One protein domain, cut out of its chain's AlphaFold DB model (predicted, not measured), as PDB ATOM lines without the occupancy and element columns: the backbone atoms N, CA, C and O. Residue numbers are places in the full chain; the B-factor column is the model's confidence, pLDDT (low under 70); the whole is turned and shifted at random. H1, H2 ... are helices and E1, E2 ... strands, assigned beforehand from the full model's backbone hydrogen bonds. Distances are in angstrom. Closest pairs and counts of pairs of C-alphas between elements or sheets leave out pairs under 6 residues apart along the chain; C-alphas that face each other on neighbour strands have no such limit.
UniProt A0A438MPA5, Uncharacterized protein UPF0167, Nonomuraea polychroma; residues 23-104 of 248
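AT A GLANCE: This is residues 23 to 104 of the 248 residues of the protein "Uncharacterized protein UPF0167" of Nonomuraea polychroma (UniProt A0A438MPA5). Three small antiparallel sheets follow one another along an elongated body: the sheet E4 E3 E8 in the middle, the sheet E1 E2 E7 at one end, and the hairpin E5 and E6 at the other end, where E6 comes near Cys 53, the last residue of E3, and E5 comes near Val 62 of E4. The short helix H1 sits where the first two of these sheets meet, over E7 of the end sheet and grazing the middle one. The printed part has 82 residues with eight named strands and one named helix, in the order E1 E2 E3 E4 E5 E6 E7 H1 E8, and its class is mostly strand. The strand orders are E4 - E3 - E8, E1 - E2 - E7 and E5 - E6. The whole is compact, with a radius of gyration of the C-alphas of 12.4 A, and the C-alphas span 37 by 22 by 20 A.

HOW THE PARTS SIT: In one sheet E3, residues 47 to 53, is the inner strand, with the edge strands E4, residues 58 to 63, and E8, residues 101 to 103. E3 and E4 form an antiparallel hairpin with 148 degrees between their directions; N 51 and O 60 are 2.9 A apart and N 53 and O 58 are 3.0 A apart, both within hydrogen-bond range. E3 and E8 are antiparallel at 147 degrees, with N 48 and O 102 within hydrogen-bond range at 2.8 A. In a second sheet E2, residues 36 to 42, is the inner strand, with the edge strands E1, residues 24 to 29, and E7, residues 90 to 92. E1 and E2 form an antiparallel hairpin at 134 degrees, with N 40 and O 26 within hydrogen-bond range at 2.8 A. E2 and E7 are antiparallel at 133 degrees, with N 41 and O 91 within hydrogen-bond range at 2.8 A. The closest C-alphas of E7 and E8 are those of Val 91 and Ala 101, 7.4 A apart. H1, residues 93 to 97, is on the sheet E1 E2 E7 at a height over the sheet of 8.1 A, and only just over E7, on which 3 of its 5 C-alphas fall. H1 only grazes the sheet E4 E3 E8, with its residues 95 to 96. In H1 every O i to N i+4 pair is within hydrogen-bond range. E5, residues 71 to 73, and E6, residues 80 to 82, form an antiparallel hairpin at 145 degrees, with N 81 and O 72 within hydrogen-bond range at 2.8 A. The closest C-alphas of E3 and E6 are those of Cys 53 and Val 81, 6.4 A apart. The closest C-alphas of E4 and E5 are those of Val 62 and Val 72, 7.7 A apart. E5 and E6 are each apart from E1 and E2.

IN THESE COORDINATES: E3 measures 19.0 A from its first C-alpha, Ala 47 at (30.031, 38.090, -14.410), to its last, Cys 53 at (13.020, 44.532, -8.922). E4 measures 16.6 A, E2 14.5 A and E1 12.9 A, and E1 begins with C-alpha 24 at (41.601, 44.581, -13.837). E5, E6, E7 and E8 have three residues each, and H1 has five. E8 ends with C-alpha 103 at (31.929, 37.509, -10.388).

THE WHOLE: The two C-alphas farthest apart are those of Asp 38 and Cys 77, at 37.3 A. The printed part runs from 23 to 104 with no cut, and the C-alphas of Glu 23 and Thr 104 are 11.9 A apart. No link is long; those from E2 to E3, E3 to E4, E7 to H1 and H1 to E8 are tight. The mean pLDDT of the printed part is 95.6, and no printed residue is under 70.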
ATOM      1  N   GLU A  23      40.291  40.540 -14.087       97.38
ATOM      2  CA  GLU A  23      39.378  41.540 -14.643       97.38
ATOM      3  C   GLU A  23      39.926  42.973 -14.598       97.38
ATOM      4  O   GLU A  23      39.221  43.908 -14.968       97.38
ATOM      5  N   TYR A  24      41.132  43.215 -14.076       97.69
ATOM      6  CA  TYR A  24      41.601  44.581 -13.837       97.69
ATOM      7  C   TYR A  24      41.800  45.373 -15.142       97.69
ATOM      8  O   TYR A  24      42.709  45.098 -15.920       97.69
ATOM      9  N   ALA A  25      41.025  46.447 -15.315       97.94
ATOM     10  CA  ALA A  25      41.069  47.325 -16.493       97.94
ATOM     11  C   ALA A  25      41.779  48.672 -16.248       97.94
ATOM     12  O   ALA A  25      41.811  49.540 -17.121       97.94
ATOM     13  N   GLY A  26      42.377  48.877 -15.072       97.56
ATOM     14  CA  GLY A  26      43.014  50.152 -14.735       97.56
ATOM     15  C   GLY A  26      42.054  51.197 -14.164       97.56
ATOM     16  O   GLY A  26      40.939  50.870 -13.761       97.56
ATOM     17  N   PRO A  27      42.490  52.466 -14.072       98.19
ATOM     18  CA  PRO A  27      41.608  53.584 -13.767       98.19
ATOM     19  C   PRO A  27      40.572  53.789 -14.872       98.19
ATOM     20  O   PRO A  27      40.894  53.687 -16.057       98.19
ATOM     21  N   GLY A  28      39.346  54.143 -14.500       98.19
ATOM     22  CA  GLY A  28      38.284  54.376 -15.471       98.19
ATOM     23  C   GLY A  28      36.954  54.777 -14.848       98.19
ATOM     24  O   GLY A  28      36.812  54.906 -13.629       98.19
ATOM     25  N   ARG A  29      35.954  54.950 -15.713       98.06
ATOM     26  CA  ARG A  29      34.600  55.347 -15.329       98.06
ATOM     27  C   ARG A  29      33.703  54.124 -15.177       98.06
ATOM     28  O   ARG A  29      33.486  53.395 -16.134       98.06
ATOM     29  N   CYS A  30      33.147  53.921 -13.986       98.38
ATOM     30  CA  CYS A  30      32.269  52.784 -13.691       98.38
ATOM     31  C   CYS A  30      30.966  52.837 -14.502       98.38
ATOM     32  O   CYS A  30      30.238  53.831 -14.419       98.38
ATOM     33  N   SER A  31      30.606  51.745 -15.174       97.19
ATOM     34  CA  SER A  31      29.362  51.630 -15.946       97.19
ATOM     35  C   SER A  31      28.104  51.668 -15.069       97.19
ATOM     36  O   SER A  31      27.043  52.064 -15.540       97.19
ATOM     37  N   LEU A  32      28.207  51.308 -13.781       96.00
ATOM     38  CA  LEU A  32      27.050  51.194 -12.878       96.00
ATOM     39  C   LEU A  32      26.737  52.469 -12.083       96.00
ATOM     40  O   LEU A  32      25.584  52.716 -11.738       96.00
ATOM     41  N   CYS A  33      27.747  53.272 -11.738       97.44
ATOM     42  CA  CYS A  33      27.547  54.521 -10.985       97.44
ATOM     43  C   CYS A  33      27.993  55.780 -11.731       97.44
ATOM     44  O   CYS A  33      27.802  56.879 -11.214       97.44
ATOM     45  N   ALA A  34      28.584  55.634 -12.920       97.31
ATOM     46  CA  ALA A  34      29.092  56.719 -13.755       97.31
ATOM     47  C   ALA A  34      30.147  57.625 -13.084       97.31
ATOM     48  O   ALA A  34      30.391  58.728 -13.581       97.31
ATOM     49  N   LEU A  35      30.773  57.174 -11.989       98.06
ATOM     50  CA  LEU A  35      31.868  57.868 -11.302       98.06
ATOM     51  C   LEU A  35      33.230  57.364 -11.791       98.06
ATOM     52  O   LEU A  35      33.384  56.179 -12.093       98.06
ATOM     53  N   GLU A  36      34.211  58.266 -11.816       98.31
ATOM     54  CA  GLU A  36      35.625  57.932 -12.021       98.31
ATOM     55  C   GLU A  36      36.173  57.151 -10.819       98.31
ATOM     56  O   GLU A  36      35.797  57.403  -9.668       98.31
ATOM     57  N   SER A  37      37.066  56.202 -11.079       98.06
ATOM     58  CA  SER A  37      37.718  55.386 -10.059       98.06
ATOM     59  C   SER A  37      39.150  55.050 -10.457       98.06
ATOM     60  O   SER A  37      39.444  54.850 -11.633       98.06
ATOM     61  N   ASP A  38      40.031  54.923  -9.464       97.44
ATOM     62  CA  ASP A  38      41.426  54.512  -9.671       97.44
ATOM     63  C   ASP A  38      41.563  53.043 -10.114       97.44
ATOM     64  O   ASP A  38      42.618  52.645 -10.606       97.44
ATOM     65  N   ALA A  39      40.510  52.236  -9.936       97.81
ATOM     66  CA  ALA A  39      40.459  50.842 -10.357       97.81
ATOM     67  C   ALA A  39      39.034  50.436 -10.763       97.81
ATOM     68  O   ALA A  39      38.096  50.502  -9.956       97.81
ATOM     69  N   VAL A  40      38.896  49.972 -12.003       98.62
ATOM     70  CA  VAL A  40      37.707  49.301 -12.526       98.62
ATOM     71  C   VAL A  40      38.037  47.878 -12.981       98.62
ATOM     72  O   VAL A  40      39.189  47.563 -13.284       98.62
ATOM     73  N   PHE A  41      37.012  47.031 -13.002       98.44
ATOM     74  CA  PHE A  41      37.086  45.625 -13.384       98.44
ATOM     75  C   PHE A  41      36.120  45.348 -14.534       98.44
ATOM     76  O   PHE A  41      34.967  45.776 -14.455       98.44
ATOM     77  N   GLU A  42      36.570  44.668 -15.582       98.00
ATOM     78  CA  GLU A  42      35.718  44.236 -16.693       98.00
ATOM     79  C   GLU A  42      34.710  43.186 -16.216       98.00
ATOM     80  O   GLU A  42      35.050  42.243 -15.506       98.00
ATOM     81  N   LEU A  43      33.445  43.357 -16.591       97.25
ATOM     82  CA  LEU A  43      32.391  42.377 -16.359       97.25
ATOM     83  C   LEU A  43      32.219  41.554 -17.640       97.25
ATOM     84  O   LEU A  43      31.428  41.908 -18.513       97.25
ATOM     85  N   GLY A  44      33.020  40.494 -17.760       94.69
ATOM     86  CA  GLY A  44      33.014  39.571 -18.895       94.69
ATOM     87  C   GLY A  44      32.138  38.332 -18.684       94.69
ATOM     88  O   GLY A  44      31.172  38.340 -17.921       94.69
ATOM     89  N   ILE A  45      32.501  37.239 -19.362       92.81
ATOM     90  CA  ILE A  45      31.843  35.932 -19.214       92.81
ATOM     91  C   ILE A  45      31.922  35.481 -17.750       92.81
ATOM     92  O   ILE A  45      32.983  35.540 -17.134       92.81
ATOM     93  N   GLY A  46      30.796  35.020 -17.203       94.19
ATOM     94  CA  GLY A  46      30.697  34.584 -15.807       94.19
ATOM     95  C   GLY A  46      30.495  35.721 -14.801       94.19
ATOM     96  O   GLY A  46      30.339  35.451 -13.610       94.19
ATOM     97  N   ALA A  47      30.455  36.978 -15.245       97.50
ATOM     98  CA  ALA A  47      30.031  38.090 -14.410       97.50
ATOM     99  C   ALA A  47      28.523  38.343 -14.540       97.50
ATOM    100  O   ALA A  47      27.945  38.198 -15.614       97.50
ATOM    101  N   ASP A  48      27.911  38.811 -13.458       97.75
ATOM    102  CA  ASP A  48      26.520  39.245 -13.413       97.75
ATOM    103  C   ASP A  48      26.420  40.712 -12.989       97.75
ATOM    104  O   ASP A  48      27.156  41.183 -12.113       97.75
ATOM    105  N   VAL A  49      25.437  41.430 -13.534       97.50
ATOM    106  CA  VAL A  49      24.961  42.703 -12.975       97.50
ATOM    107  C   VAL A  49      23.748  42.418 -12.100       97.50
ATOM    108  O   VAL A  49      22.810  41.735 -12.516       97.50
ATOM    109  N   ILE A  50      23.750  42.966 -10.887       97.75
ATOM    110  CA  ILE A  50      22.682  42.748  -9.912       97.75
ATOM    111  C   ILE A  50      21.658  43.878 -10.010       97.75
ATOM    112  O   ILE A  50      21.982  45.056  -9.838       97.75
ATOM    113  N   HIS A  51      20.408  43.504 -10.273       96.69
ATOM    114  CA  HIS A  51      19.267  44.406 -10.422       96.69
ATOM    115  C   HIS A  51      18.322  44.297  -9.239       96.69
ATOM    116  O   HIS A  51      18.120  43.211  -8.707       96.69
ATOM    117  N   GLU A  52      17.672  45.404  -8.887       96.94
ATOM    118  CA  GLU A  52      16.589  45.442  -7.901       96.94
ATOM    119  C   GLU A  52      15.234  45.491  -8.613       96.94
ATOM    120  O   GLU A  52      14.968  46.384  -9.423       96.94
ATOM    121  N   CYS A  53      14.349  44.539  -8.323       97.19
ATOM    122  CA  CYS A  53      13.020  44.532  -8.922       97.19
ATOM    123  C   CYS A  53      12.050  45.429  -8.145       97.19
ATOM    124  O   CYS A  53      11.562  45.037  -7.091       97.19
ATOM    125  N   ALA A  54      11.659  46.567  -8.722       96.69
ATOM    126  CA  ALA A  54      10.684  47.487  -8.116       96.69
ATOM    127  C   ALA A  54       9.260  46.910  -7.934       96.69
ATOM    128  O   ALA A  54       8.407  47.565  -7.342       96.69
ATOM    129  N   HIS A  55       8.967  45.723  -8.481       97.50
ATOM    130  CA  HIS A  55       7.665  45.066  -8.320       97.50
ATOM    131  C   HIS A  55       7.620  44.123  -7.108       97.50
ATOM    132  O   HIS A  55       6.571  43.982  -6.483       97.50
ATOM    133  N   CYS A  56       8.723  43.436  -6.792       97.69
ATOM    134  CA  CYS A  56       8.764  42.453  -5.702       97.69
ATOM    135  C   CYS A  56       9.849  42.715  -4.650       97.69
ATOM    136  O   CYS A  56      10.020  41.876  -3.770       97.69
ATOM    137  N   ASP A  57      10.591  43.817  -4.769       96.75
ATOM    138  CA  ASP A  57      11.659  44.247  -3.860       96.75
ATOM    139  C   ASP A  57      12.737  43.177  -3.624       96.75
ATOM    140  O   ASP A  57      13.255  43.012  -2.520       96.75
ATOM    141  N   ARG A  58      13.046  42.395  -4.667       96.69
ATOM    142  CA  ARG A  58      14.101  41.375  -4.634       96.69
ATOM    143  C   ARG A  58      15.178  41.681  -5.656       96.69
ATOM    144  O   ARG A  58      14.860  41.984  -6.811       96.69
ATOM    145  N   SER A  59      16.420  41.466  -5.243       97.31
ATOM    146  CA  SER A  59      17.566  41.472  -6.136       97.31
ATOM    147  C   SER A  59      17.594  40.212  -7.010       97.31
ATOM    148  O   SER A  59      17.221  39.115  -6.572       97.31
ATOM    149  N   PHE A  60      18.058  40.350  -8.245       97.38
ATOM    150  CA  PHE A  60      18.300  39.237  -9.163       97.38
ATOM    151  C   PHE A  60      19.518  39.528 -10.039       97.38
ATOM    152  O   PHE A  60      19.806  40.688 -10.332       97.38
ATOM    153  N   ALA A  61      20.235  38.475 -10.421       97.25
ATOM    154  CA  ALA A  61      21.380  38.580 -11.307       97.25
ATOM    155  C   ALA A  61      20.926  38.477 -12.767       97.25
ATOM    156  O   ALA A  61      19.930  37.818 -13.083       97.25
ATOM    157  N   VAL A  62      21.652  39.157 -13.642       96.38
ATOM    158  CA  VAL A  62      21.544  39.023 -15.094       96.38
ATOM    159  C   VAL A  62      22.968  39.016 -15.630       96.38
ATOM    160  O   VAL A  62      23.727  39.935 -15.297       96.38
ATOM    161  N   ALA A  63      23.299  38.033 -16.464       95.50
ATOM    162  CA  ALA A  63      24.637  37.862 -17.017       95.50
ATOM    163  C   ALA A  63      25.107  39.136 -17.737       95.50
ATOM    164  O   ALA A  63      24.324  39.791 -18.430       95.50
ATOM    165  N   ALA A  64      26.365  39.527 -17.524       93.69
ATOM    166  CA  ALA A  64      26.943  40.782 -18.006       93.69
ATOM    167  C   ALA A  64      26.857  40.934 -19.539       93.69
ATOM    168  O   ALA A  64      26.652  42.043 -20.034       93.69
ATOM    169  N   ASP A  65      26.947  39.824 -20.270       88.88
ATOM    170  CA  ASP A  65      26.854  39.734 -21.731       88.88
ATOM    171  C   ASP A  65      25.415  39.820 -22.276       88.88
ATOM    172  O   ASP A  65      25.219  40.058 -23.468       88.88
ATOM    173  N   GLU A  66      24.399  39.726 -21.416       85.75
ATOM    174  CA  GLU A  66      22.989  39.939 -21.772       85.75
ATOM    175  C   GLU A  66      22.528  41.405 -21.584       85.75
ATOM    176  O   GLU A  66      21.384  41.739 -21.901       85.75
ATOM    177  N   HIS A  67      23.392  42.318 -21.104       75.19
ATOM    178  CA  HIS A  67      23.011  43.711 -20.770       75.19
ATOM    179  C   HIS A  67      22.922  44.683 -21.939       75.19
ATOM    180  O   HIS A  67      22.656  45.861 -21.707       75.19
ATOM    181  N   GLU A  68      23.066  44.249 -23.190       82.75
ATOM    182  CA  GLU A  68      22.859  45.150 -24.336       82.75
ATOM    183  C   GLU A  68      21.386  45.586 -24.492       82.75
ATOM    184  O   GLU A  68      21.068  46.505 -25.253       82.75
ATOM    185  N   THR A  69      20.463  44.967 -23.750       82.12
ATOM    186  CA  THR A  69      19.039  45.304 -23.767       82.12
ATOM    187  C   THR A  69      18.698  46.468 -22.826       82.12
ATOM    188  O   THR A  69      19.263  46.654 -21.750       82.12
ATOM    189  N   ALA A  70      17.689  47.258 -23.205       87.94
ATOM    190  CA  ALA A  70      17.157  48.333 -22.357       87.94
ATOM    191  C   ALA A  70      16.270  47.819 -21.202       87.94
ATOM    192  O   ALA A  70      15.806  48.603 -20.370       87.94
ATOM    193  N   THR A  71      15.977  46.516 -21.166       92.75
ATOM    194  CA  THR A  71      15.121  45.884 -20.160       92.75
ATOM    195  C   THR A  71      15.534  44.442 -19.888       92.75
ATOM    196  O   THR A  71      16.003  43.734 -20.778       92.75
ATOM    197  N   VAL A  72      15.290  43.992 -18.660       94.94
ATOM    198  CA  VAL A  72      15.522  42.617 -18.198       94.94
ATOM    199  C   VAL A  72      14.264  42.070 -17.524       94.94
ATOM    200  O   VAL A  72      13.387  42.833 -17.116       94.94
ATOM    201  N   VAL A  73      14.140  40.748 -17.409       96.19
ATOM    202  CA  VAL A  73      12.989  40.099 -16.761       96.19
ATOM    203  C   VAL A  73      13.399  39.606 -15.380       96.19
ATOM    204  O   VAL A  73      14.342  38.835 -15.245       96.19
ATOM    205  N   CYS A  74      12.674  40.026 -14.343       96.88
ATOM    206  CA  CYS A  74      12.930  39.568 -12.983       96.88
ATOM    207  C   CYS A  74      12.659  38.063 -12.854       96.88
ATOM    208  O   CYS A  74      11.523  37.618 -13.028       96.88
ATOM    209  N   SER A  75      13.671  37.294 -12.452       96.19
ATOM    210  CA  SER A  75      13.570  35.839 -12.261       96.19
ATOM    211  C   SER A  75      12.625  35.415 -11.126       96.19
ATOM    212  O   SER A  75      12.206  34.260 -11.077       96.19
ATOM    213  N   HIS A  76      12.243  36.336 -10.232       96.31
ATOM    214  CA  HIS A  76      11.332  36.047  -9.115       96.31
ATOM    215  C   HIS A  76       9.855  36.243  -9.456       96.31
ATOM    216  O   HIS A  76       9.022  35.456  -9.012       96.31
ATOM    217  N   CYS A  77       9.504  37.309 -10.183       97.62
ATOM    218  CA  CYS A  77       8.101  37.681 -10.428       97.62
ATOM    219  C   CYS A  77       7.727  37.846 -11.909       97.62
ATOM    220  O   CYS A  77       6.558  38.074 -12.212       97.62
ATOM    221  N   GLY A  78       8.691  37.750 -12.829       97.19
ATOM    222  CA  GLY A  78       8.473  37.900 -14.268       97.19
ATOM    223  C   GLY A  78       8.255  39.340 -14.745       97.19
ATOM    224  O   GLY A  78       8.024  39.552 -15.933       97.19
ATOM    225  N   ALA A  79       8.321  40.340 -13.858       97.62
ATOM    226  CA  ALA A  79       8.188  41.740 -14.250       97.62
ATOM    227  C   ALA A  79       9.377  42.196 -15.111       97.62
ATOM    228  O   ALA A  79      10.529  41.880 -14.812       97.62
ATOM    229  N   THR A  80       9.098  42.986 -16.146       97.12
ATOM    230  CA  THR A  80      10.123  43.682 -16.928       97.12
ATOM    231  C   THR A  80      10.652  44.879 -16.140       97.12
ATOM    232  O   THR A  80       9.886  45.767 -15.764       97.12
ATOM    233  N   VAL A  81      11.960  44.916 -15.905       95.62
ATOM    234  CA  VAL A  81      12.667  45.971 -15.171       95.62
ATOM    235  C   VAL A  81      13.555  46.749 -16.155       95.62
ATOM    236  O   VAL A  81      14.156  46.127 -17.034       95.62
ATOM    237  N   PRO A  82      13.639  48.090 -16.062       93.56
ATOM    238  CA  PRO A  82      14.577  48.871 -16.866       93.56
ATOM    239  C   PRO A  82      16.029  48.449 -16.615       93.56
ATOM    240  O   PRO A  82      16.434  48.297 -15.466       93.56
ATOM    241  N   ALA A  83      16.813  48.325 -17.683       91.38
ATOM    242  CA  ALA A  83      18.247  48.069 -17.640       91.38
ATOM    243  C   ALA A  83      19.006  49.185 -18.370       91.38
ATOM    244  O   ALA A  83      18.442  49.913 -19.189       91.38
ATOM    245  N   ALA A  84      20.287  49.354 -18.045       84.25
ATOM    246  CA  ALA A  84      21.080  50.470 -18.554       84.25
ATOM    247  C   ALA A  84      21.595  50.274 -19.994       84.25
ATOM    248  O   ALA A  84      22.138  51.229 -20.544       84.25
ATOM    249  N   GLY A  85      21.418  49.100 -20.616       86.06
ATOM    250  CA  GLY A  85      21.927  48.850 -21.969       86.06
ATOM    251  C   GLY A  85      23.455  48.935 -22.016       86.06
ATOM    252  O   GLY A  85      24.005  49.758 -22.749       86.06
ATOM    253  N   LEU A  86      24.143  48.189 -21.150       88.69
ATOM    254  CA  LEU A  86      25.587  48.305 -20.974       88.69
ATOM    255  C   LEU A  86      26.320  47.447 -22.000       88.69
ATOM    256  O   LEU A  86      26.128  46.238 -22.051       88.69
ATOM    257  N   LYS A  87      27.205  48.082 -22.764       91.69
ATOM    258  CA  LYS A  87      28.166  47.402 -23.628       91.69
ATOM    259  C   LYS A  87      29.525  47.361 -22.938       91.69
ATOM    260  O   LYS A  87      29.960  48.402 -22.444       91.69
ATOM    261  N   ASP A  88      30.161  46.190 -22.928       93.19
ATOM    262  CA  ASP A  88      31.467  45.933 -22.303       93.19
ATOM    263  C   ASP A  88      31.572  46.567 -20.894       93.19
ATOM    264  O   ASP A  88      32.401  47.454 -20.658       93.19
ATOM    265  N   PRO A  89      30.652  46.229 -19.965       96.38
ATOM    266  CA  PRO A  89      30.549  46.947 -18.705       96.38
ATOM    267  C   PRO A  89      31.805  46.793 -17.845       96.38
ATOM    268  O   PRO A  89      32.352  45.705 -17.703       96.38
ATOM    269  N   VAL A  90      32.203  47.880 -17.181       98.12
ATOM    270  CA  VAL A  90      33.234  47.864 -16.139       98.12
ATOM    271  C   VAL A  90      32.647  48.318 -14.804       98.12
ATOM    272  O   VAL A  90      31.782  49.199 -14.746       98.12
ATOM    273  N   VAL A  91      33.124  47.751 -13.701       98.44
ATOM    274  CA  VAL A  91      32.651  48.061 -12.347       98.44
ATOM    275  C   VAL A  91      33.781  48.613 -11.486       98.44
ATOM    276  O   VAL A  91      34.879  48.071 -11.463       98.44
ATOM    277  N   CYS A  92      33.542  49.696 -10.746       98.69
ATOM    278  CA  CYS A  92      34.515  50.163  -9.757       98.69
ATOM    279  C   CYS A  92      34.478  49.318  -8.480       98.69
ATOM    280  O   CYS A  92      33.445  48.735  -8.136       98.69
ATOM    281  N   VAL A  93      35.569  49.369  -7.708       98.31
ATOM    282  CA  VAL A  93      35.698  48.716  -6.390       98.31
ATOM    283  C   VAL A  93      34.445  48.912  -5.531       98.31
ATOM    284  O   VAL A  93      33.874  47.950  -5.034       98.31
ATOM    285  N   SER A  94      33.969  50.152  -5.384       98.44
ATOM    286  CA  SER A  94      32.831  50.462  -4.508       98.44
ATOM    287  C   SER A  94      31.528  49.785  -4.952       98.44
ATOM    288  O   SER A  94      30.798  49.257  -4.116       98.44
ATOM    289  N   CYS A  95      31.240  49.753  -6.259       98.56
ATOM    290  CA  CYS A  95      30.034  49.097  -6.773       98.56
ATOM    291  C   CYS A  95      30.116  47.573  -6.647       98.56
ATOM    292  O   CYS A  95      29.123  46.953  -6.266       98.56
ATOM    293  N   LEU A  96      31.292  46.987  -6.890       98.44
ATOM    294  CA  LEU A  96      31.511  45.552  -6.715       98.44
ATOM    295  C   LEU A  96      31.362  45.150  -5.236       98.44
ATOM    296  O   LEU A  96      30.586  44.256  -4.912       98.44
ATOM    297  N   ARG A  97      31.979  45.895  -4.306       98.06
ATOM    298  CA  ARG A  97      31.845  45.682  -2.847       98.06
ATOM    299  C   ARG A  97      30.407  45.806  -2.338       98.06
ATOM    300  O   ARG A  97      30.028  45.106  -1.401       98.06
ATOM    301  N   GLN A  98      29.606  46.682  -2.942       98.06
ATOM    302  CA  GLN A  98      28.182  46.840  -2.619       98.06
ATOM    303  C   GLN A  98      27.302  45.715  -3.188       98.06
ATOM    304  O   GLN A  98      26.117  45.675  -2.873       98.06
ATOM    305  N   GLY A  99      27.849  44.812  -4.008       97.75
ATOM    306  CA  GLY A  99      27.083  43.742  -4.644       97.75
ATOM    307  C   GLY A  99      26.212  44.216  -5.801       97.75
ATOM    308  O   GLY A  99      25.179  43.611  -6.048       97.75
ATOM    309  N   LYS A 100      26.598  45.295  -6.498       98.19
ATOM    310  CA  LYS A 100      25.935  45.715  -7.750       98.19
ATOM    311  C   LYS A 100      26.361  44.878  -8.956       98.19
ATOM    312  O   LYS A 100      25.723  44.933 -10.002       98.19
ATOM    313  N   ALA A 101      27.448  44.136  -8.805       98.31
ATOM    314  CA  ALA A 101      27.889  43.102  -9.718       98.31
ATOM    315  C   ALA A 101      28.369  41.901  -8.896       98.31
ATOM    316  O   ALA A 101      28.684  42.051  -7.708       98.31
ATOM    317  N   ALA A 102      28.425  40.741  -9.532       98.50
ATOM    318  CA  ALA A 102      28.991  39.522  -8.982       98.50
ATOM    319  C   ALA A 102      29.901  38.873 -10.029       98.50
ATOM    320  O   ALA A 102      29.617  38.931 -11.220       98.50
ATOM    321  N   LEU A 103      30.996  38.279  -9.580       98.44
ATOM    322  CA  LEU A 103      31.929  37.509 -10.388       98.44
ATOM    323  C   LEU A 103      31.771  36.053  -9.967       98.44
ATOM    324  O   LEU A 103      31.981  35.733  -8.794       98.44
ATOM    325  N   THR A 104      31.342  35.195 -10.890       98.25
ATOM    326  CA  THR A 104      31.246  33.756 -10.634       98.25
ATOM    327  C   THR A 104      32.619  33.214 -10.279       98.25
ATOM    328  O   THR A 104      33.608  33.593 -10.901       98.25
TER     329      THR A 104